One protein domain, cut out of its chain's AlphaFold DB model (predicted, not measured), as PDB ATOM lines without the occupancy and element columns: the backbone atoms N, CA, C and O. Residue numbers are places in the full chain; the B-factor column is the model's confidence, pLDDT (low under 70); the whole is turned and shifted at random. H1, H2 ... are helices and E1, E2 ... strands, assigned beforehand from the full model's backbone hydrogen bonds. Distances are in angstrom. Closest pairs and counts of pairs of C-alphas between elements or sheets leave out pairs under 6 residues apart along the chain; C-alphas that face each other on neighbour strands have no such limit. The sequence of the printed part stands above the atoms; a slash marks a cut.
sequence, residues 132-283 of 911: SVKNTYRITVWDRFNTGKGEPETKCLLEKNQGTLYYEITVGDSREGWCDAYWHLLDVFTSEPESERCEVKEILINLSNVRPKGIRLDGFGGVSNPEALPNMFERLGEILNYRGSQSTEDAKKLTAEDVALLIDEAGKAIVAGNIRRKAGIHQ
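This is residues 132 to 283 of the 911 residues of the protein "HintN domain-containing protein" of Euhalothece sp. KZN 001 (UniProt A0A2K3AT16). A strongly twisted sheet of four strands has two helices, H1 and H2, side by side over one face, while its other face is bare of named helices. H4 packs on H2 on the side away from the sheet, with the last strand, E5, farther out beyond H4 and the short H3 near one end of H2. The printed part has 152 residues, with named elements in the order E1, E2, E3, H1, E4, H2, H3, H4, E5, and its class is mixed, helices and strands. The sheet runs E1, E4, E3, E2 and is mixed. The whole is compact, with a radius of gyration of the C-alphas of 15.9 A, and flat, spanning 47 by 45 by 18 A.

In the sheet, E1, residues 138 to 142, is an edge strand, parallel to E4, residues 200 to 206, with N 142 and O 205 2.8 A apart. E4 is parallel to E3, residues 164 to 170, with N 169 and O 204 2.8 A apart. E3 forms a hairpin with the other edge strand, antiparallel E2, residues 155 to 161, where N 157 and O 168 are 2.9 A apart. H1, residues 175 to 190, is on the sheet at a height of 9.6 A, along the strands; E3, H1 and E4 make a strand-helix-strand unit, two parallel neighbour strands with a helix between, its crossover right-handed. H2, residues 229 to 244, is on the same face at a height of 9.2 A, over E1. H1 touches H2 with residues 182 to 189 alone, the closest C-alphas, of Phe 189 and Leu 240, 6.8 A apart, at a shallow tilt of 21 degrees, the same way. H2 is the hub and touches H4, residues 256 to 272, at a shallow tilt of 10 degrees, opposite ways; the closest C-alphas, of Leu 229 and Ala 269, are 5.6 A apart. H3, residues 249 to 252, and H2 only just touch, only at the corner, with 3 pairs of C-alphas within 8 A, the closest those of Arg 243 and Lys 252, 4.7 A apart. E5, residues 280 to 283, pairs with no named strand; its closest C-alpha to H4 is that of His 282, 7.0 A from that of Ala 260. Every O i to N i+4 pair is within hydrogen-bond range in H1, H2 and H4; H3 is too short for such a pair.

E1 begins at C-alpha 138 (126.262, 147.240, 189.473) and is 13.3 A long; E2 measures 18.0 A, E3 18.8 A and E4 16.4 A. H1 is 23.1 A long, H2 22.4 A and H4 24.2 A. E5 ends at C-alpha 283 (100.062, 131.360, 199.211).

The two C-alphas farthest apart, of Arg 216 and Thr 248, are 47.9 A apart. The printed part has no cut. The links E1 to E2 and E4 to H2 are long, with 12 and 22 residues. Mean pLDDT of the printed part is 82.7; residues under 70 include 193 to 200, 217 to 224 and 270 to 280.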
ATOM      1  N   SER A 132     119.846 136.370 203.868       92.75
ATOM      2  CA  SER A 132     119.818 137.826 203.688       92.75
ATOM      3  C   SER A 132     120.637 138.242 202.466       92.75
ATOM      4  O   SER A 132     121.692 137.665 202.196       92.75
ATOM      5  N   VAL A 133     120.226 139.310 201.780       93.88
ATOM      6  CA  VAL A 133     121.054 139.896 200.722       93.88
ATOM      7  C   VAL A 133     122.224 140.652 201.358       93.88
ATOM      8  O   VAL A 133     122.053 141.708 201.971       93.88
ATOM      9  N   LYS A 134     123.427 140.090 201.239       88.50
ATOM     10  CA  LYS A 134     124.642 140.611 201.878       88.50
ATOM     11  C   LYS A 134     125.216 141.792 201.102       88.50
ATOM     12  O   LYS A 134     125.500 142.832 201.701       88.50
ATOM     13  N   ASN A 135     125.317 141.634 199.782       87.69
ATOM     14  CA  ASN A 135     126.103 142.484 198.888       87.69
ATOM     15  C   ASN A 135     125.223 143.392 198.008       87.69
ATOM     16  O   ASN A 135     124.012 143.198 197.896       87.69
ATOM     17  N   THR A 136     125.845 144.375 197.356       89.88
ATOM     18  CA  THR A 136     125.237 145.185 196.290       89.88
ATOM     19  C   THR A 136     126.203 145.300 195.115       89.88
ATOM     20  O   THR A 136     127.416 145.390 195.303       89.88
ATOM     21  N   TYR A 137     125.666 145.289 193.897       89.19
ATOM     22  CA  TYR A 137     126.444 145.213 192.662       89.19
ATOM     23  C   TYR A 137     125.828 146.080 191.571       89.19
ATOM     24  O   TYR A 137     124.610 146.078 191.369       89.19
ATOM     25  N   ARG A 138     126.677 146.753 190.790       90.25
ATOM     26  CA  ARG A 138     126.262 147.240 189.473       90.25
ATOM     27  C   ARG A 138     125.994 146.026 188.585       90.25
ATOM     28  O   ARG A 138     126.804 145.108 188.561       90.25
ATOM     29  N   ILE A 139     124.883 146.014 187.860       92.25
ATOM     30  CA  ILE A 139     124.593 144.964 186.878       92.25
ATOM     31  C   ILE A 139     124.628 145.582 185.490       92.25
ATOM     32  O   ILE A 139     124.036 146.635 185.255       92.25
ATOM     33  N   THR A 140     125.324 144.901 184.591       92.75
ATOM     34  CA  THR A 140     125.410 145.215 183.169       92.75
ATOM     35  C   THR A 140     124.980 143.967 182.405       92.75
ATOM     36  O   THR A 140     125.448 142.869 182.703       92.75
ATOM     37  N   VAL A 141     124.091 144.108 181.421       94.31
ATOM     38  CA  VAL A 141     123.675 142.990 180.562       94.31
ATOM     39  C   VAL A 141     124.195 143.201 179.146       94.31
ATOM     40  O   VAL A 141     123.973 144.244 178.537       94.31
ATOM     41  N   TRP A 142     124.868 142.187 178.611       92.50
ATOM     42  CA  TRP A 142     125.233 142.083 177.205       92.50
ATOM     43  C   TRP A 142     124.144 141.290 176.473       92.50
ATOM     44  O   TRP A 142     124.096 140.058 176.516       92.50
ATOM     45  N   ASP A 143     123.239 142.024 175.831       87.12
ATOM     46  CA  ASP A 143     121.959 141.558 175.280       87.12
ATOM     47  C   ASP A 143     122.048 140.882 173.898       87.12
ATOM     48  O   ASP A 143     121.034 140.477 173.324       87.12
ATOM     49  N   ARG A 144     123.258 140.739 173.347       91.75
ATOM     50  CA  ARG A 144     123.478 140.122 172.035       91.75
ATOM     51  C   ARG A 144     123.390 138.604 172.132       91.75
ATOM     52  O   ARG A 144     124.235 137.986 172.766       91.75
ATOM     53  N   PHE A 145     122.414 138.028 171.440       91.75
ATOM     54  CA  PHE A 145     122.247 136.581 171.277       91.75
ATOM     55  C   PHE A 145     123.201 135.986 170.229       91.75
ATOM     56  O   PHE A 145     123.802 136.701 169.424       91.75
ATOM     57  N   ASN A 146     123.288 134.657 170.223       90.69
ATOM     58  CA  ASN A 146     124.014 133.869 169.229       90.69
ATOM     59  C   ASN A 146     123.348 133.956 167.832       90.69
ATOM     60  O   ASN A 146     122.231 134.453 167.683       90.69
ATOM     61  N   THR A 147     123.998 133.427 166.792       88.81
ATOM     62  CA  THR A 147     123.425 133.279 165.438       88.81
ATOM     63  C   THR A 147     122.696 131.948 165.227       88.81
ATOM     64  O   THR A 147     121.876 131.833 164.319       88.81
ATOM     65  N   GLY A 148     122.954 130.949 166.075       88.06
ATOM     66  CA  GLY A 148     122.339 129.622 166.025       88.06
ATOM     67  C   GLY A 148     122.260 128.977 167.409       88.06
ATOM     68  O   GLY A 148     122.255 129.678 168.416       88.06
ATOM     69  N   LYS A 149     122.187 127.641 167.464       87.88
ATOM     70  CA  LYS A 149     122.304 126.874 168.718       87.88
ATOM     71  C   LYS A 149     123.706 127.062 169.311       87.88
ATOM     72  O   LYS A 149     124.684 126.988 168.570       87.88
ATOM     73  N   GLY A 150     123.790 127.302 170.615       90.31
ATOM     74  CA  GLY A 150     125.043 127.556 171.325       90.31
ATOM     75  C   GLY A 150     125.402 126.495 172.357       90.31
ATOM     76  O   GLY A 150     124.819 125.411 172.405       90.31
ATOM     77  N   GLU A 151     126.380 126.840 173.191       91.56
ATOM     78  CA  GLU A 151     126.824 126.026 174.324       91.56
ATOM     79  C   GLU A 151     125.697 125.908 175.366       91.56
ATOM     80  O   GLU A 151     125.205 126.944 175.819       91.56
ATOM     81  N   PRO A 152     125.271 124.695 175.767       86.69
ATOM     82  CA  PRO A 152     124.101 124.511 176.630       86.69
ATOM     83  C   PRO A 152     124.328 124.944 178.084       86.69
ATOM     84  O   PRO A 152     123.373 125.364 178.735       86.69
ATOM     85  N   GLU A 153     125.563 124.860 178.579       88.50
ATOM     86  CA  GLU A 153     125.911 125.094 179.985       88.50
ATOM     87  C   GLU A 153     126.222 126.570 180.271       88.50
ATOM     88  O   GLU A 153     126.873 127.248 179.467       88.50
ATOM     89  N   THR A 154     125.815 127.055 181.446       89.44
ATOM     90  CA  THR A 154     126.225 128.375 181.953       89.44
ATOM     91  C   THR A 154     127.677 128.343 182.432       89.44
ATOM     92  O   THR A 154     128.147 127.350 182.988       89.44
ATOM     93  N   LYS A 155     128.414 129.433 182.198       87.12
ATOM     94  CA  LYS A 155     129.829 129.580 182.574       87.12
ATOM     95  C   LYS A 155     130.002 130.862 183.381       87.12
ATOM     96  O   LYS A 155     129.586 131.925 182.926       87.12
ATOM     97  N   CYS A 156     130.632 130.760 184.550       85.25
ATOM     98  CA  CYS A 156     130.847 131.890 185.451       85.25
ATOM     99  C   CYS A 156     132.342 132.142 185.673       85.25
ATOM    100  O   CYS A 156     133.081 131.208 185.988       85.25
ATOM    101  N   LEU A 157     132.777 133.393 185.524       82.25
ATOM    102  CA  LEU A 157     134.176 133.816 185.633       82.25
ATOM    103  C   LEU A 157     134.316 134.996 186.602       82.25
ATOM    104  O   LEU A 157     133.475 135.891 186.636       82.25
ATOM    105  N   LEU A 158     135.400 134.999 187.380       78.62
ATOM    106  CA  LEU A 158     135.795 136.104 188.252       78.62
ATOM    107  C   LEU A 158     137.050 136.749 187.656       78.62
ATOM    108  O   LEU A 158     138.106 136.120 187.617       78.62
ATOM    109  N   GLU A 159     136.938 137.984 187.174       73.69
ATOM    110  CA  GLU A 159     137.990 138.648 186.398       73.69
ATOM    111  C   GLU A 159     138.272 140.077 186.879       73.69
ATOM    112  O   GLU A 159     137.463 140.696 187.568       73.69
ATOM    113  N   LYS A 160     139.442 140.630 186.519       70.31
ATOM    114  CA  LYS A 160     139.902 141.952 186.979       70.31
ATOM    115  C   LYS A 160     140.244 142.869 185.803       70.31
ATOM    116  O   LYS A 160     141.337 142.799 185.247       70.31
ATOM    117  N   ASN A 161     139.322 143.761 185.444       66.94
ATOM    118  CA  ASN A 161     139.473 144.714 184.342       66.94
ATOM    119  C   ASN A 161     139.845 146.108 184.879       66.94
ATOM    120  O   ASN A 161     139.183 146.638 185.769       66.94
ATOM    121  N   GLN A 162     140.942 146.692 184.378       66.94
ATOM    122  CA  GLN A 162     141.489 147.991 184.821       66.94
ATOM    123  C   GLN A 162     141.608 148.139 186.359       66.94
ATOM    124  O   GLN A 162     141.455 149.223 186.916       66.94
ATOM    125  N   GLY A 163     141.879 147.032 187.062       70.69
ATOM    126  CA  GLY A 163     141.990 146.977 188.526       70.69
ATOM    127  C   GLY A 163     140.667 146.789 189.284       70.69
ATOM    128  O   GLY A 163     140.711 146.489 190.476       70.69
ATOM    129  N   THR A 164     139.512 146.889 188.621       69.25
ATOM    130  CA  THR A 164     138.196 146.574 189.203       69.25
ATOM    131  C   THR A 164     137.870 145.099 188.996       69.25
ATOM    132  O   THR A 164     138.032 144.579 187.893       69.25
ATOM    133  N   LEU A 165     137.421 144.418 190.052       78.12
ATOM    134  CA  LEU A 165     136.966 143.032 189.967       78.12
ATOM    135  C   LEU A 165     135.505 142.996 189.476       78.12
ATOM    136  O   LEU A 165     134.666 143.766 189.959       78.12
ATOM    137  N   TYR A 166     135.216 142.120 188.518       81.69
ATOM    138  CA  TYR A 166     133.887 141.886 187.958       81.69
ATOM    139  C   TYR A 166     133.586 140.383 187.885       81.69
ATOM    140  O   TYR A 166     134.502 139.557 187.851       81.69
ATOM    141  N   TYR A 167     132.302 140.029 187.905       85.38
ATOM    142  CA  TYR A 167     131.841 138.642 187.813       85.38
ATOM    143  C   TYR A 167     130.995 138.468 186.555       85.38
ATOM    144  O   TYR A 167     129.942 139.091 186.432       85.38
ATOM    145  N   GLU A 168     131.453 137.655 185.608       89.94
ATOM    146  CA  GLU A 168     130.723 137.389 184.371       89.94
ATOM    147  C   GLU A 168     129.940 136.079 184.471       89.94
ATOM    148  O   GLU A 168     130.507 135.040 184.798       89.94
ATOM    149  N   ILE A 169     128.646 136.129 184.148       92.19
ATOM    150  CA  ILE A 169     127.745 134.981 184.025       92.19
ATOM    151  C   ILE A 169     127.360 134.867 182.546       92.19
ATOM    152  O   ILE A 169     126.475 135.577 182.065       92.19
ATOM    153  N   THR A 170     128.031 133.982 181.806       95.00
ATOM    154  CA  THR A 170     127.655 133.647 180.425       95.00
ATOM    155  C   THR A 170     126.547 132.597 180.439       95.00
ATOM    156  O   THR A 170     126.779 131.455 180.836       95.00
ATOM    157  N   VAL A 171     125.347 132.977 180.003       95.00
ATOM    158  CA  VAL A 171     124.123 132.168 180.120       95.00
ATOM    159  C   VAL A 171     124.072 131.075 179.052       95.00
ATOM    160  O   VAL A 171     124.152 131.365 177.860       95.00
ATOM    161  N   GLY A 172     123.917 129.821 179.475       92.56
ATOM    162  CA  GLY A 172     123.860 128.650 178.600       92.56
ATOM    163  C   GLY A 172     122.589 128.551 177.746       92.56
ATOM    164  O   GLY A 172     121.510 129.006 178.120       92.56
ATOM    165  N   ASP A 173     122.702 127.911 176.586       92.44
ATOM    166  CA  ASP A 173     121.638 127.708 175.595       92.44
ATOM    167  C   ASP A 173     120.764 126.462 175.876       92.44
ATOM    168  O   ASP A 173     120.459 125.653 174.990       92.44
ATOM    169  N   SER A 174     120.371 126.282 177.137       86.44
ATOM    170  CA  SER A 174     119.518 125.183 177.608       86.44
ATOM    171  C   SER A 174     118.577 125.633 178.735       86.44
ATOM    172  O   SER A 174     118.690 126.747 179.246       86.44
ATOM    173  N   ARG A 175     117.626 124.771 179.129       84.69
ATOM    174  CA  ARG A 175     116.754 125.038 180.288       84.69
ATOM    175  C   ARG A 175     117.577 125.087 181.573       84.69
ATOM    176  O   ARG A 175     117.401 126.005 182.363       84.69
ATOM    177  N   GLU A 176     118.464 124.113 181.737       83.94
ATOM    178  CA  GLU A 176     119.473 124.026 182.788       83.94
ATOM    179  C   GLU A 176     120.274 125.335 182.878       83.94
ATOM    180  O   GLU A 176     120.158 126.040 183.873       83.94
ATOM    181  N   GLY A 177     120.929 125.763 181.795       89.19
ATOM    182  CA  GLY A 177     121.746 126.981 181.780       89.19
ATOM    183  C   GLY A 177     120.991 128.258 182.186       89.19
ATOM    184  O   GLY A 177     121.537 129.083 182.923       89.19
ATOM    185  N   TRP A 178     119.726 128.427 181.782       91.06
ATOM    186  CA  TRP A 178     118.906 129.568 182.227       91.06
ATOM    187  C   TRP A 178     118.631 129.514 183.739       91.06
ATOM    188  O   TRP A 178     118.681 130.545 184.412       91.06
ATOM    189  N   CYS A 179     118.361 128.320 184.268       87.12
ATOM    190  CA  CYS A 179     118.172 128.074 185.694       87.12
ATOM    191  C   CYS A 179     119.467 128.303 186.495       87.12
ATOM    192  O   CYS A 179     119.424 128.955 187.538       87.12
ATOM    193  N   ASP A 180     120.614 127.860 185.983       85.62
ATOM    194  CA  ASP A 180     121.924 128.028 186.622       85.62
ATOM    195  C   ASP A 180     122.351 129.499 186.661       85.62
ATOM    196  O   ASP A 180     122.843 129.982 187.676       85.62
ATOM    197  N   ALA A 181     122.110 130.259 185.587       92.38
ATOM    198  CA  ALA A 181     122.381 131.697 185.562       92.38
ATOM    199  C   ALA A 181     121.505 132.475 186.562       92.38
ATOM    200  O   ALA A 181     121.964 133.435 187.184       92.38
ATOM    201  N   TYR A 182     120.254 132.043 186.749       94.25
ATOM    202  CA  TYR A 182     119.353 132.577 187.771       94.25
ATOM    203  C   TYR A 182     119.805 132.192 189.196       94.25
ATOM    204  O   TYR A 182     119.792 133.049 190.081       94.25
ATOM    205  N   TRP A 183     120.292 130.960 189.412       90.06
ATOM    206  CA  TRP A 183     120.921 130.549 190.678       90.06
ATOM    207  C   TRP A 183     122.164 131.392 190.990       90.06
ATOM    208  O   TRP A 183     122.252 131.963 192.074       90.06
ATOM    209  N   HIS A 184     123.082 131.539 190.031       87.56
ATOM    210  CA  HIS A 184     124.332 132.284 190.202       87.56
ATOM    211  C   HIS A 184     124.116 133.763 190.541       87.56
ATOM    212  O   HIS A 184     124.864 134.307 191.354       87.56
ATOM    213  N   LEU A 185     123.096 134.421 189.969       92.62
ATOM    214  CA  LEU A 185     122.764 135.793 190.361       92.62
ATOM    215  C   LEU A 185     122.328 135.858 191.835       92.62
ATOM    216  O   LEU A 185     122.794 136.727 192.567       92.62
ATOM    217  N   LEU A 186     121.464 134.941 192.282       91.25
ATOM    218  CA  LEU A 186     120.994 134.904 193.670       91.25
ATOM    219  C   LEU A 186     122.144 134.579 194.645       91.25
ATOM    220  O   LEU A 186     122.365 135.341 195.585       91.25
ATOM    221  N   ASP A 187     122.914 133.522 194.365       87.12
ATOM    222  CA  ASP A 187     124.079 133.058 195.141       87.12
ATOM    223  C   ASP A 187     125.082 134.189 195.429       87.12
ATOM    224  O   ASP A 187     125.470 134.411 196.579       87.12
ATOM    225  N   VAL A 188     125.461 134.970 194.412       86.31
ATOM    226  CA  VAL A 188     126.445 136.059 194.552       86.31
ATOM    227  C   VAL A 188     125.918 137.212 195.422       86.31
ATOM    228  O   VAL A 188     126.650 137.735 196.266       86.31
ATOM    229  N   PHE A 189     124.636 137.570 195.308       91.06
ATOM    230  CA  PHE A 189     124.012 138.581 196.177       91.06
ATOM    231  C   PHE A 189     123.898 138.140 197.647       91.06
ATOM    232  O   PHE A 189     123.932 138.987 198.546       91.06
ATOM    233  N   THR A 190     123.798 136.835 197.903       89.81
ATOM    234  CA  THR A 190     123.672 136.254 199.252       89.81
ATOM    235  C   THR A 190     124.981 135.688 199.824       89.81
ATOM    236  O   THR A 190     125.004 135.261 200.974       89.81
ATOM    237  N   SER A 191     126.070 135.697 199.047       82.69
ATOM    238  CA  SER A 191     127.406 135.234 199.455       82.69
ATOM    239  C   SER A 191     127.974 136.063 200.611       82.69
ATOM    240  O   SER A 191     127.825 137.285 200.629       82.69
ATOM    241  N   GLU A 192     128.676 135.425 201.553       77.19
ATOM    242  CA  GLU A 192     129.197 136.131 202.731       77.19
ATOM    243  C   GLU A 192     130.295 137.172 202.385       77.19
ATOM    244  O   GLU A 192     131.119 136.911 201.494       77.19
ATOM    245  N   PRO A 193     130.355 138.320 203.108       61.62
ATOM    246  CA  PRO A 193     131.244 139.462 202.828       61.62
ATOM    247  C   PRO A 193     132.754 139.184 202.782       61.62
ATOM    248  O   PRO A 193     133.526 140.035 202.349       61.62
ATOM    249  N   GLU A 194     133.184 138.027 203.278       56.44
ATOM    250  CA  GLU A 194     134.590 137.632 203.432       56.44
ATOM    251  C   GLU A 194     135.125 136.860 202.209       56.44
ATOM    252  O   GLU A 194     136.292 136.472 202.170       56.44
ATOM    253  N   SER A 195     134.279 136.630 201.200       61.47
ATOM    254  CA  SER A 195     134.652 135.961 199.952       61.47
ATOM    255  C   SER A 195     135.300 136.916 198.936       61.47
ATOM    256  O   SER A 195     135.005 138.109 198.896       61.47
ATOM    257  N   GLU A 196     136.132 136.390 198.027       56.78
ATOM    258  CA  GLU A 196     136.733 137.178 196.927       56.78
ATOM    259  C   GLU A 196     135.669 137.850 196.027       56.78
ATOM    260  O   GLU A 196     135.918 138.889 195.412       56.78
ATOM    261  N   ARG A 197     134.437 137.315 196.021       55.75
ATOM    262  CA  ARG A 197     133.247 137.883 195.362       55.75
ATOM    263  C   ARG A 197     132.783 139.225 195.955       55.75
ATOM    264  O   ARG A 197     131.874 139.840 195.403       55.75
ATOM    265  N   CYS A 198     133.379 139.695 197.048       53.31
ATOM    266  CA  CYS A 198     133.040 140.967 197.692       53.31
ATOM    267  C   CYS A 198     134.030 142.103 197.355       53.31
ATOM    268  O   CYS A 198     133.750 143.264 197.645       53.31
ATOM    269  N   GLU A 199     135.130 141.812 196.640       62.56
ATOM    270  CA  GLU A 199     135.859 142.831 195.857       62.56
ATOM    271  C   GLU A 199     135.129 143.193 194.544       62.56
ATOM    272  O   GLU A 199     135.432 144.227 193.934       62.56
ATOM    273  N   VAL A 200     134.184 142.354 194.095       69.25
ATOM    274  CA  VAL A 200     133.402 142.562 192.867       69.25
ATOM    275  C   VAL A 200     132.534 143.807 192.997       69.25
ATOM    276  O   VAL A 200     131.795 143.965 193.965       69.25
ATOM    277  N   LYS A 201     132.584 144.681 191.988       76.69
ATOM    278  CA  LYS A 201     131.720 145.877 191.913       76.69
ATOM    279  C   LYS A 201     130.679 145.803 190.803       76.69
ATOM    280  O   LYS A 201     129.695 146.543 190.845       76.69
ATOM    281  N   GLU A 202     130.890 144.922 189.831       87.50
ATOM    282  CA  GLU A 202     130.044 144.786 188.650       87.50
ATOM    283  C   GLU A 202     129.807 143.310 188.306       87.50
ATOM    284  O   GLU A 202     130.747 142.516 188.277       87.50
ATOM    285  N   ILE A 203     128.551 142.950 188.047       90.69
ATOM    286  CA  ILE A 203     128.151 141.657 187.489       90.69
ATOM    287  C   ILE A 203     127.792 141.879 186.018       90.69
ATOM    288  O   ILE A 203     126.917 142.690 185.705       90.69
ATOM    289  N   LEU A 204     128.456 141.144 185.127       92.81
ATOM    290  CA  LEU A 204     128.173 141.123 183.696       92.81
ATOM    291  C   LEU A 204     127.343 139.880 183.362       92.81
ATOM    292  O   LEU A 204     127.814 138.757 183.512       92.81
ATOM    293  N   ILE A 205     126.120 140.067 182.876       96.19
ATOM    294  CA  ILE A 205     125.303 138.972 182.347       96.19
ATOM    295  C   ILE A 205     125.501 138.909 180.835       96.19
ATOM    296  O   ILE A 205     125.119 139.838 180.127       96.19
ATOM    297  N   ASN A 206     126.084 137.825 180.328       95.31
ATOM    298  CA  ASN A 206     126.413 137.668 178.913       95.31
ATOM    299  C   ASN A 206     125.485 136.645 178.236       95.31
ATOM    300  O   ASN A 206     125.504 135.459 178.560       95.31
ATOM    301  N   LEU A 207     124.673 137.103 177.276       95.88
ATOM    302  CA  LEU A 207     123.689 136.267 176.571       95.88
ATOM    303  C   LEU A 207     124.195 135.700 175.227       95.88
ATOM    304  O   LEU A 207     123.418 135.076 174.502       95.88
ATOM    305  N   SER A 208     125.482 135.867 174.901       94.62
ATOM    306  CA  SER A 208     126.054 135.520 173.583       94.62
ATOM    307  C   SER A 208     126.043 134.035 173.215       94.62
ATOM    308  O   SER A 208     126.099 133.717 172.028       94.62
ATOM    309  N   ASN A 209     125.895 133.127 174.184       94.12
ATOM    310  CA  ASN A 209     125.672 131.705 173.905       94.12
ATOM    311  C   ASN A 209     124.217 131.403 173.496       94.12
ATOM    312  O   ASN A 209     123.998 130.502 172.685       94.12
ATOM    313  N   VAL A 210     123.228 132.131 174.030       92.50
ATOM    314  CA  VAL A 210     121.800 131.780 173.926       92.50
ATOM    315  C   VAL A 210     121.291 131.930 172.489       92.50
ATOM    316  O   VAL A 210     121.510 132.962 171.848       92.50
ATOM    317  N   ARG A 211     120.587 130.911 171.974       91.56
ATOM    318  CA  ARG A 211     120.147 130.860 170.572       91.56
ATOM    319  C   ARG A 211     119.100 131.920 170.244       91.56
ATOM    320  O   ARG A 211     118.193 132.155 171.051       91.56
ATOM    321  N   PRO A 212     119.137 132.495 169.031       89.81
ATOM    322  CA  PRO A 212     118.225 133.554 168.655       89.81
ATOM    323  C   PRO A 212     116.790 133.042 168.492       89.81
ATOM    324  O   PRO A 212     116.486 131.844 168.445       89.81
ATOM    325  N   LYS A 213     115.889 134.012 168.391       86.25
ATOM    326  CA  LYS A 213     114.460 133.834 168.160       86.25
ATOM    327  C   LYS A 213     114.171 133.016 166.895       86.25
ATOM    328  O   LYS A 213     114.755 133.266 165.848       86.25
ATOM    329  N   GLY A 214     113.232 132.075 166.985       78.75
ATOM    330  CA  GLY A 214     112.758 131.258 165.860       78.75
ATOM    331  C   GLY A 214     113.480 129.920 165.658       78.75
ATOM    332  O   GLY A 214     112.946 129.057 164.964       78.75
ATOM    333  N   ILE A 215     114.629 129.681 166.301       80.62
ATOM    334  CA  ILE A 215     115.313 128.377 166.237       80.62
ATOM    335  C   ILE A 215     114.493 127.314 166.983       80.62
ATOM    336  O   ILE A 215     114.132 127.511 168.144       80.62
ATOM    337  N   ARG A 216     114.208 126.176 166.338       73.19
ATOM    338  CA  ARG A 216     113.404 125.084 166.919       73.19
ATOM    339  C   ARG A 216     114.041 124.523 168.200       73.19
ATOM    340  O   ARG A 216     115.264 124.443 168.323       73.19
ATOM    341  N   LEU A 217     113.197 124.162 169.164       68.19
ATOM    342  CA  LEU A 217     113.602 123.561 170.434       68.19
ATOM    343  C   LEU A 217     113.483 122.034 170.382       68.19
ATOM    344  O   LEU A 217     112.549 121.480 169.796       68.19
ATOM    345  N   ASP A 218     114.442 121.363 171.016       67.19
ATOM    346  CA  ASP A 218     114.515 119.907 171.079       67.19
ATOM    347  C   ASP A 218     113.525 119.379 172.136       67.19
ATOM    348  O   ASP A 218     113.624 119.690 173.321       67.19
ATOM    349  N   GLY A 219     112.547 118.570 171.717       60.12
ATOM    350  CA  GLY A 219     111.547 117.961 172.605       60.12
ATOM    351  C   GLY A 219     110.340 118.852 172.930       60.12
ATOM    352  O   GLY A 219     109.226 118.518 172.526       60.12
ATOM    353  N   PHE A 220     110.535 119.962 173.653       51.53
ATOM    354  CA  PHE A 220     109.449 120.799 174.198       51.53
ATOM    355  C   PHE A 220     109.657 122.300 173.906       51.53
ATOM    356  O   PHE A 220     110.783 122.754 173.738       51.53
ATOM    357  N   GLY A 221     108.571 123.083 173.848       47.66
ATOM    358  CA  GLY A 221     108.615 124.554 173.735       47.66
ATOM    359  C   GLY A 221     108.587 125.153 172.316       47.66
ATOM    360  O   GLY A 221     108.539 126.370 172.169       47.66
ATOM    361  N   GLY A 222     108.574 124.342 171.253       65.44
ATOM    362  CA  GLY A 222     108.374 124.833 169.881       65.44
ATOM    363  C   GLY A 222     109.609 125.509 169.271       65.44
ATOM    364  O   GLY A 222     110.440 124.821 168.681       65.44
ATOM    365  N   VAL A 223     109.716 126.839 169.366       66.69
ATOM    366  CA  VAL A 223     110.844 127.636 168.832       66.69
ATOM    367  C   VAL A 223     111.290 128.686 169.849       66.69
ATOM    368  O   VAL A 223     110.439 129.324 170.454       66.69
ATOM    369  N   SER A 224     112.597 128.885 170.023       68.81
ATOM    370  CA  SER A 224     113.203 129.801 171.005       68.81
ATOM    371  C   SER A 224     112.748 131.256 170.840       68.81
ATOM    372  O   SER A 224     112.479 131.699 169.719       68.81
ATOM    373  N   ASN A 225     112.738 132.024 171.936       80.38
ATOM    374  CA  ASN A 225     112.718 133.489 171.904       80.38
ATOM    375  C   ASN A 225     113.313 134.117 173.194       80.38
ATOM    376  O   ASN A 225     112.575 134.446 174.120       80.38
ATOM    377  N   PRO A 226     114.637 134.333 173.283       84.00
ATOM    378  CA  PRO A 226     115.301 134.741 174.529       84.00
ATOM    379  C   PRO A 226     115.158 136.233 174.891       84.00
ATOM    380  O   PRO A 226     115.657 136.662 175.928       84.00
ATOM    381  N   GLU A 227     114.476 137.042 174.073       84.88
ATOM    382  CA  GLU A 227     114.470 138.517 174.125       84.88
ATOM    383  C   GLU A 227     113.951 139.170 175.440       84.88
ATOM    384  O   GLU A 227     113.844 140.396 175.511       84.88
ATOM    385  N   ALA A 228     113.532 138.410 176.455       85.94
ATOM    386  CA  ALA A 228     113.153 138.942 177.774       85.94
ATOM    387  C   ALA A 228     114.142 138.600 178.899       85.94
ATOM    388  O   ALA A 228     114.000 139.141 179.993       85.94
ATOM    389  N   LEU A 229     115.146 137.753 178.637       88.44
ATOM    390  CA  LEU A 229     116.224 137.495 179.590       88.44
ATOM    391  C   LEU A 229     116.921 138.774 180.086       88.44
ATOM    392  O   LEU A 229     117.142 138.842 181.294       88.44
ATOM    393  N   PRO A 230     117.222 139.801 179.253       93.25
ATOM    394  CA  PRO A 230     117.922 140.983 179.751       93.25
ATOM    395  C   PRO A 230     117.171 141.675 180.887       93.25
ATOM    396  O   PRO A 230     117.691 141.812 181.993       93.25
ATOM    397  N   ASN A 231     115.899 141.995 180.644       91.50
ATOM    398  CA  ASN A 231     115.078 142.729 181.596       91.50
ATOM    399  C   ASN A 231     114.734 141.922 182.855       91.50
ATOM    400  O   ASN A 231     114.553 142.498 183.923       91.50
ATOM    401  N   MET A 232     114.714 140.589 182.757       92.69
ATOM    402  CA  MET A 232     114.651 139.719 183.928       92.69
ATOM    403  C   MET A 232     115.869 139.938 184.832       92.69
ATOM    404  O   MET A 232     115.697 140.275 185.999       92.69
ATOM    405  N   PHE A 233     117.091 139.786 184.316       95.31
ATOM    406  CA  PHE A 233     118.299 139.914 185.137       95.31
ATOM    407  C   PHE A 233     118.492 141.334 185.698       95.31
ATOM    408  O   PHE A 233     118.862 141.470 186.865       95.31
ATOM    409  N   GLU A 234     118.162 142.377 184.926       94.38
ATOM    410  CA  GLU A 234     118.087 143.765 185.413       94.38
ATOM    411  C   GLU A 234     117.159 143.880 186.634       94.38
ATOM    412  O   GLU A 234     117.568 144.341 187.702       94.38
ATOM    413  N   ARG A 235     115.911 143.415 186.495       94.50
ATOM    414  CA  ARG A 235     114.847 143.604 187.489       94.50
ATOM    415  C   ARG A 235     115.045 142.770 188.756       94.50
ATOM    416  O   ARG A 235     114.780 143.262 189.854       94.50
ATOM    417  N   LEU A 236     115.556 141.543 188.629       95.50
ATOM    418  CA  LEU A 236     116.030 140.744 189.767       95.50
ATOM    419  C   LEU A 236     117.142 141.500 190.512       95.50
ATOM    420  O   LEU A 236     117.109 141.626 191.736       95.50
ATOM    421  N   GLY A 237     118.074 142.079 189.754       95.81
ATOM    422  CA  GLY A 237     119.148 142.927 190.247       95.81
ATOM    423  C   GLY A 237     118.692 144.137 191.059       95.81
ATOM    424  O   GLY A 237     119.286 144.433 192.095       95.81
ATOM    425  N   GLU A 238     117.635 144.832 190.634       95.75
ATOM    426  CA  GLU A 238     117.048 145.950 191.387       95.75
ATOM    427  C   GLU A 238     116.482 145.510 192.744       95.75
ATOM    428  O   GLU A 238     116.713 146.174 193.756       95.75
ATOM    429  N   ILE A 239     115.745 144.392 192.770       96.06
ATOM    430  CA  ILE A 239     115.112 143.844 193.982       96.06
ATOM    431  C   ILE A 239     116.188 143.448 195.001       96.06
ATOM    432  O   ILE A 239     116.105 143.815 196.177       96.06
ATOM    433  N   LEU A 240     117.231 142.754 194.541       96.31
ATOM    434  CA  LEU A 240     118.345 142.329 195.383       96.31
ATOM    435  C   LEU A 240     119.164 143.535 195.872       96.31
ATOM    436  O   LEU A 240     119.386 143.666 197.073       96.31
ATOM    437  N   ASN A 241     119.535 144.477 194.996       95.88
ATOM    438  CA  ASN A 241     120.261 145.690 195.398       95.88
ATOM    439  C   ASN A 241     119.491 146.535 196.422       95.88
ATOM    440  O   ASN A 241     120.086 147.007 197.393       95.88
ATOM    441  N   TYR A 242     118.171 146.695 196.252       95.81
ATOM    442  CA  TYR A 242     117.334 147.376 197.240       95.81
ATOM    443  C   TYR A 242     117.471 146.732 198.627       95.81
ATOM    444  O   TYR A 242     117.685 147.448 199.606       95.81
ATOM    445  N   ARG A 243     117.447 145.396 198.713       95.56
ATOM    446  CA  ARG A 243     117.646 144.661 199.972       95.56
ATOM    447  C   ARG A 243     119.067 144.772 200.511       95.56
ATOM    448  O   ARG A 243     119.229 145.164 201.662       95.56
ATOM    449  N   GLY A 244     120.090 144.538 199.691       92.50
ATOM    450  CA  GLY A 244     121.494 144.633 200.104       92.50
ATOM    451  C   GLY A 244     121.896 146.018 200.623       92.50
ATOM    452  O   GLY A 244     122.761 146.123 201.494       92.50
ATOM    453  N   SER A 245     121.230 147.074 200.139       92.94
ATOM    454  CA  SER A 245     121.438 148.463 200.573       92.94
ATOM    455  C   SER A 245     120.817 148.828 201.931       92.94
ATOM    456  O   SER A 245     121.081 149.920 202.437       92.94
ATOM    457  N   GLN A 246     120.003 147.954 202.541       95.44
ATOM    458  CA  GLN A 246     119.362 148.249 203.825       95.44
ATOM    459  C   GLN A 246     120.366 148.254 204.990       95.44
ATOM    460  O   GLN A 246     121.357 147.523 204.999       95.44
ATOM    461  N   SER A 247     120.093 149.085 206.000       89.44
ATOM    462  CA  SER A 247     121.016 149.368 207.109       89.44
ATOM    463  C   SER A 247     120.984 148.354 208.259       89.44
ATOM    464  O   SER A 247     121.853 148.409 209.129       89.44
ATOM    465  N   THR A 248     120.015 147.435 208.284       90.44
ATOM    466  CA  THR A 248     119.896 146.375 209.301       90.44
ATOM    467  C   THR A 248     119.771 145.000 208.649       90.44
ATOM    468  O   THR A 248     119.188 144.863 207.575       90.44
ATOM    469  N   GLU A 249     120.294 143.965 209.313       86.81
ATOM    470  CA  GLU A 249     120.276 142.586 208.797       86.81
ATOM    471  C   GLU A 249     118.842 142.071 208.564       86.81
ATOM    472  O   GLU A 249     118.568 141.458 207.535       86.81
ATOM    473  N   ASP A 250     117.891 142.405 209.443       87.19
ATOM    474  CA  ASP A 250     116.479 142.040 209.256       87.19
ATOM    475  C   ASP A 250     115.828 142.737 208.048       87.19
ATOM    476  O   ASP A 250     114.933 142.173 207.425       87.19
ATOM    477  N   ALA A 251     116.274 143.941 207.673       90.31
ATOM    478  CA  ALA A 251     115.779 144.632 206.479       90.31
ATOM    479  C   ALA A 251     116.438 144.121 205.178       90.31
ATOM    480  O   ALA A 251     115.829 144.220 204.105       90.31
ATOM    481  N   LYS A 252     117.644 143.537 205.285       92.75
ATOM    482  CA  LYS A 252     118.354 142.820 204.209       92.75
ATOM    483  C   LYS A 252     117.733 141.461 203.865       92.75
ATOM    484  O   LYS A 252     118.001 140.936 202.781       92.75
ATOM    485  N   LYS A 253     116.904 140.883 204.742       94.31
ATOM    486  CA  LYS A 253     116.107 139.689 204.423       94.31
ATOM    487  C   LYS A 253     115.096 139.980 203.312       94.31
ATOM    488  O   LYS A 253     114.464 141.037 203.278       94.31
ATOM    489  N   LEU A 254     114.917 139.006 202.423       95.56
ATOM    490  CA  LEU A 254     113.824 139.005 201.452       95.56
ATOM    491  C   LEU A 254     112.476 138.895 202.183       95.56
ATOM    492  O   LEU A 254     112.354 138.169 203.168       95.56
ATOM    493  N   THR A 255     111.449 139.583 201.690       95.44
ATOM    494  CA  THR A 255     110.058 139.423 202.140       95.44
ATOM    495  C   THR A 255     109.256 138.623 201.118       95.44
ATOM    496  O   THR A 255     109.675 138.449 199.974       95.44
ATOM    497  N   ALA A 256     108.063 138.164 201.501       93.94
ATOM    498  CA  ALA A 256     107.191 137.411 200.604       93.94
ATOM    499  C   ALA A 256     106.809 138.184 199.320       93.94
ATOM    500  O   ALA A 256     106.579 137.560 198.288       93.94
ATOM    501  N   GLU A 257     106.789 139.525 199.351       94.31
ATOM    502  CA  GLU A 257     106.571 140.363 198.160       94.31
ATOM    503  C   GLU A 257     107.793 140.377 197.228       94.31
ATOM    504  O   GLU A 257     107.623 140.215 196.022       94.31
ATOM    505  N   ASP A 258     109.020 140.478 197.759       95.75
ATOM    506  CA  ASP A 258     110.234 140.361 196.935       95.75
ATOM    507  C   ASP A 258     110.309 138.966 196.300       95.75
ATOM    508  O   ASP A 258     110.563 138.836 195.108       95.75
ATOM    509  N   VAL A 259     110.033 137.917 197.080       96.00
ATOM    510  CA  VAL A 259     110.117 136.522 196.625       96.00
ATOM    511  C   VAL A 259     109.061 136.200 195.565       96.00
ATOM    512  O   VAL A 259     109.384 135.547 194.573       96.00
ATOM    513  N   ALA A 260     107.835 136.712 195.710       92.69
ATOM    514  CA  ALA A 260     106.814 136.638 194.666       92.69
ATOM    515  C   ALA A 260     107.287 137.296 193.354       92.69
ATOM    516  O   ALA A 260     107.099 136.730 192.276       92.69
ATOM    517  N   LEU A 261     107.962 138.449 193.440       92.88
ATOM    518  CA  LEU A 261     108.517 139.148 192.279       92.88
ATOM    519  C   LEU A 261     109.699 138.409 191.641       92.88
ATOM    520  O   LEU A 261     109.713 138.276 190.419       92.88
ATOM    521  N   LEU A 262     110.639 137.863 192.423       95.06
ATOM    522  CA  LEU A 262     111.730 137.028 191.895       95.06
ATOM    523  C   LEU A 262     111.164 135.848 191.073       95.06
ATOM    524  O   LEU A 262     111.588 135.595 189.945       95.06
ATOM    525  N   ILE A 263     110.129 135.186 191.606       90.12
ATOM    526  CA  ILE A 263     109.422 134.062 190.970       90.12
ATOM    527  C   ILE A 263     108.658 134.481 189.699       90.12
ATOM    528  O   ILE A 263     108.565 133.699 188.743       90.12
ATOM    529  N   ASP A 264     108.065 135.676 189.666       84.12
ATOM    530  CA  ASP A 264     107.211 136.117 188.557       84.12
ATOM    531  C   ASP A 264     107.951 136.867 187.441       84.12
ATOM    532  O   ASP A 264     107.565 136.718 186.281       84.12
ATOM    533  N   GLU A 265     109.047 137.575 187.725       87.75
ATOM    534  CA  GLU A 265     109.915 138.158 186.687       87.75
ATOM    535  C   GLU A 265     110.685 137.053 185.936       87.75
ATOM    536  O   GLU A 265     110.737 137.061 184.703       87.75
ATOM    537  N   ALA A 266     111.162 136.013 186.637       85.12
ATOM    538  CA  ALA A 266     111.643 134.786 185.988       85.12
ATOM    539  C   ALA A 266     110.540 134.128 185.137       85.12
ATOM    540  O   ALA A 266     110.767 133.666 184.017       85.12
ATOM    541  N   GLY A 267     109.299 134.164 185.625       72.19
ATOM    542  CA  GLY A 267     108.121 133.723 184.887       72.19
ATOM    543  C   GLY A 267     107.881 134.469 183.577       72.19
ATOM    544  O   GLY A 267     107.707 133.844 182.534       72.19
ATOM    545  N   LYS A 268     107.909 135.800 183.623       73.19
ATOM    546  CA  LYS A 268     107.797 136.723 182.482       73.19
ATOM    547  C   LYS A 268     108.855 136.432 181.414       73.19
ATOM    548  O   LYS A 268     108.537 136.454 180.224       73.19
ATOM    549  N   ALA A 269     110.074 136.072 181.827       74.88
ATOM    550  CA  ALA A 269     111.133 135.635 180.922       74.88
ATOM    551  C   ALA A 269     110.799 134.314 180.211       74.88
ATOM    552  O   ALA A 269     110.927 134.240 178.994       74.88
ATOM    553  N   ILE A 270     110.296 133.300 180.925       65.38
ATOM    554  CA  ILE A 270     109.887 132.000 180.346       65.38
ATOM    555  C   ILE A 270     108.687 132.153 179.397       65.38
ATOM    556  O   ILE A 270     108.661 131.565 178.314       65.38
ATOM    557  N   VAL A 271     107.716 132.986 179.790       55.38
ATOM    558  CA  VAL A 271     106.526 133.363 179.004       55.38
ATOM    559  C   VAL A 271     106.923 134.016 177.681       55.38
ATOM    560  O   VAL A 271     106.310 133.768 176.640       55.38
ATOM    561  N   ALA A 272     107.967 134.841 177.711       42.69
ATOM    562  CA  ALA A 272     108.571 135.423 176.526       42.69
ATOM    563  C   ALA A 272     109.494 134.457 175.767       42.69
ATOM    564  O   ALA A 272     109.548 134.547 174.546       42.69
ATOM    565  N   GLY A 273     110.120 133.505 176.463       41.69
ATOM    566  CA  GLY A 273     110.981 132.430 175.959       41.69
ATOM    567  C   GLY A 273     110.367 131.528 174.888       41.69
ATOM    568  O   GLY A 273     111.063 130.655 174.377       41.69
ATOM    569  N   ASN A 274     109.071 131.696 174.586       47.97
ATOM    570  CA  ASN A 274     108.165 130.788 173.866       47.97
ATOM    571  C   ASN A 274     107.912 129.427 174.530       47.97
ATOM    572  O   ASN A 274     106.959 128.747 174.154       47.97
ATOM    573  N   ILE A 275     108.710 129.046 175.527       35.12
ATOM    574  CA  ILE A 275     108.703 127.706 176.121       35.12
ATOM    575  C   ILE A 275     107.318 127.358 176.698       35.12
ATOM    576  O   ILE A 275     106.812 126.265 176.433       35.12
ATOM    577  N   ARG A 276     106.671 128.296 177.415       42.78
ATOM    578  CA  ARG A 276     105.223 128.287 177.727       42.78
ATOM    579  C   ARG A 276     104.775 129.606 178.373       42.78
ATOM    580  O   ARG A 276     105.534 130.205 179.123       42.78
ATOM    581  N   ARG A 277     103.492 129.975 178.236       46.66
ATOM    582  CA  ARG A 277     102.816 130.851 179.219       46.66
ATOM    583  C   ARG A 277     102.909 130.246 180.637       46.66
ATOM    584  O   ARG A 277     102.321 129.192 180.887       46.66
ATOM    585  N   LYS A 278     103.627 130.909 181.552       45.59
ATOM    586  CA  LYS A 278     103.656 130.600 182.993       45.59
ATOM    587  C   LYS A 278     102.246 130.639 183.594       45.59
ATOM    588  O   LYS A 278     101.390 131.418 183.178       45.59
ATOM    589  N   ALA A 279     102.080 129.812 184.619       52.31
ATOM    590  CA  ALA A 279     100.983 129.811 185.570       52.31
ATOM    591  C   ALA A 279     101.562 129.860 187.003       52.31
ATOM    592  O   ALA A 279     102.188 128.883 187.405       52.31
ATOM    593  N   GLY A 280     101.402 130.957 187.759       62.03
ATOM    594  CA  GLY A 280     101.855 131.073 189.160       62.03
ATOM    595  C   GLY A 280     100.725 131.115 190.207       62.03
ATOM    596  O   GLY A 280      99.696 131.734 189.975       62.03
ATOM    597  N   ILE A 281     100.865 130.509 191.386       77.12
ATOM    598  CA  ILE A 281     100.054 130.924 192.549       77.12
ATOM    599  C   ILE A 281     100.954 131.203 193.738       77.12
ATOM    600  O   ILE A 281     101.914 130.466 193.954       77.12
ATOM    601  N   HIS A 282     100.599 132.204 194.540       89.06
ATOM    602  CA  HIS A 282     101.299 132.507 195.783       89.06
ATOM    603  C   HIS A 282     100.359 132.388 196.980       89.06
ATOM    604  O   HIS A 282      99.275 132.976 197.017       89.06
ATOM    605  N   GLN A 283     100.791 131.621 197.974       90.69
ATOM    606  CA  GLN A 283     100.062 131.360 199.211       90.69
ATOM    607  C   GLN A 283     100.766 132.073 200.371       90.69
ATOM    608  O   GLN A 283     101.868 131.681 200.754       90.69
TER     609      GLN A 283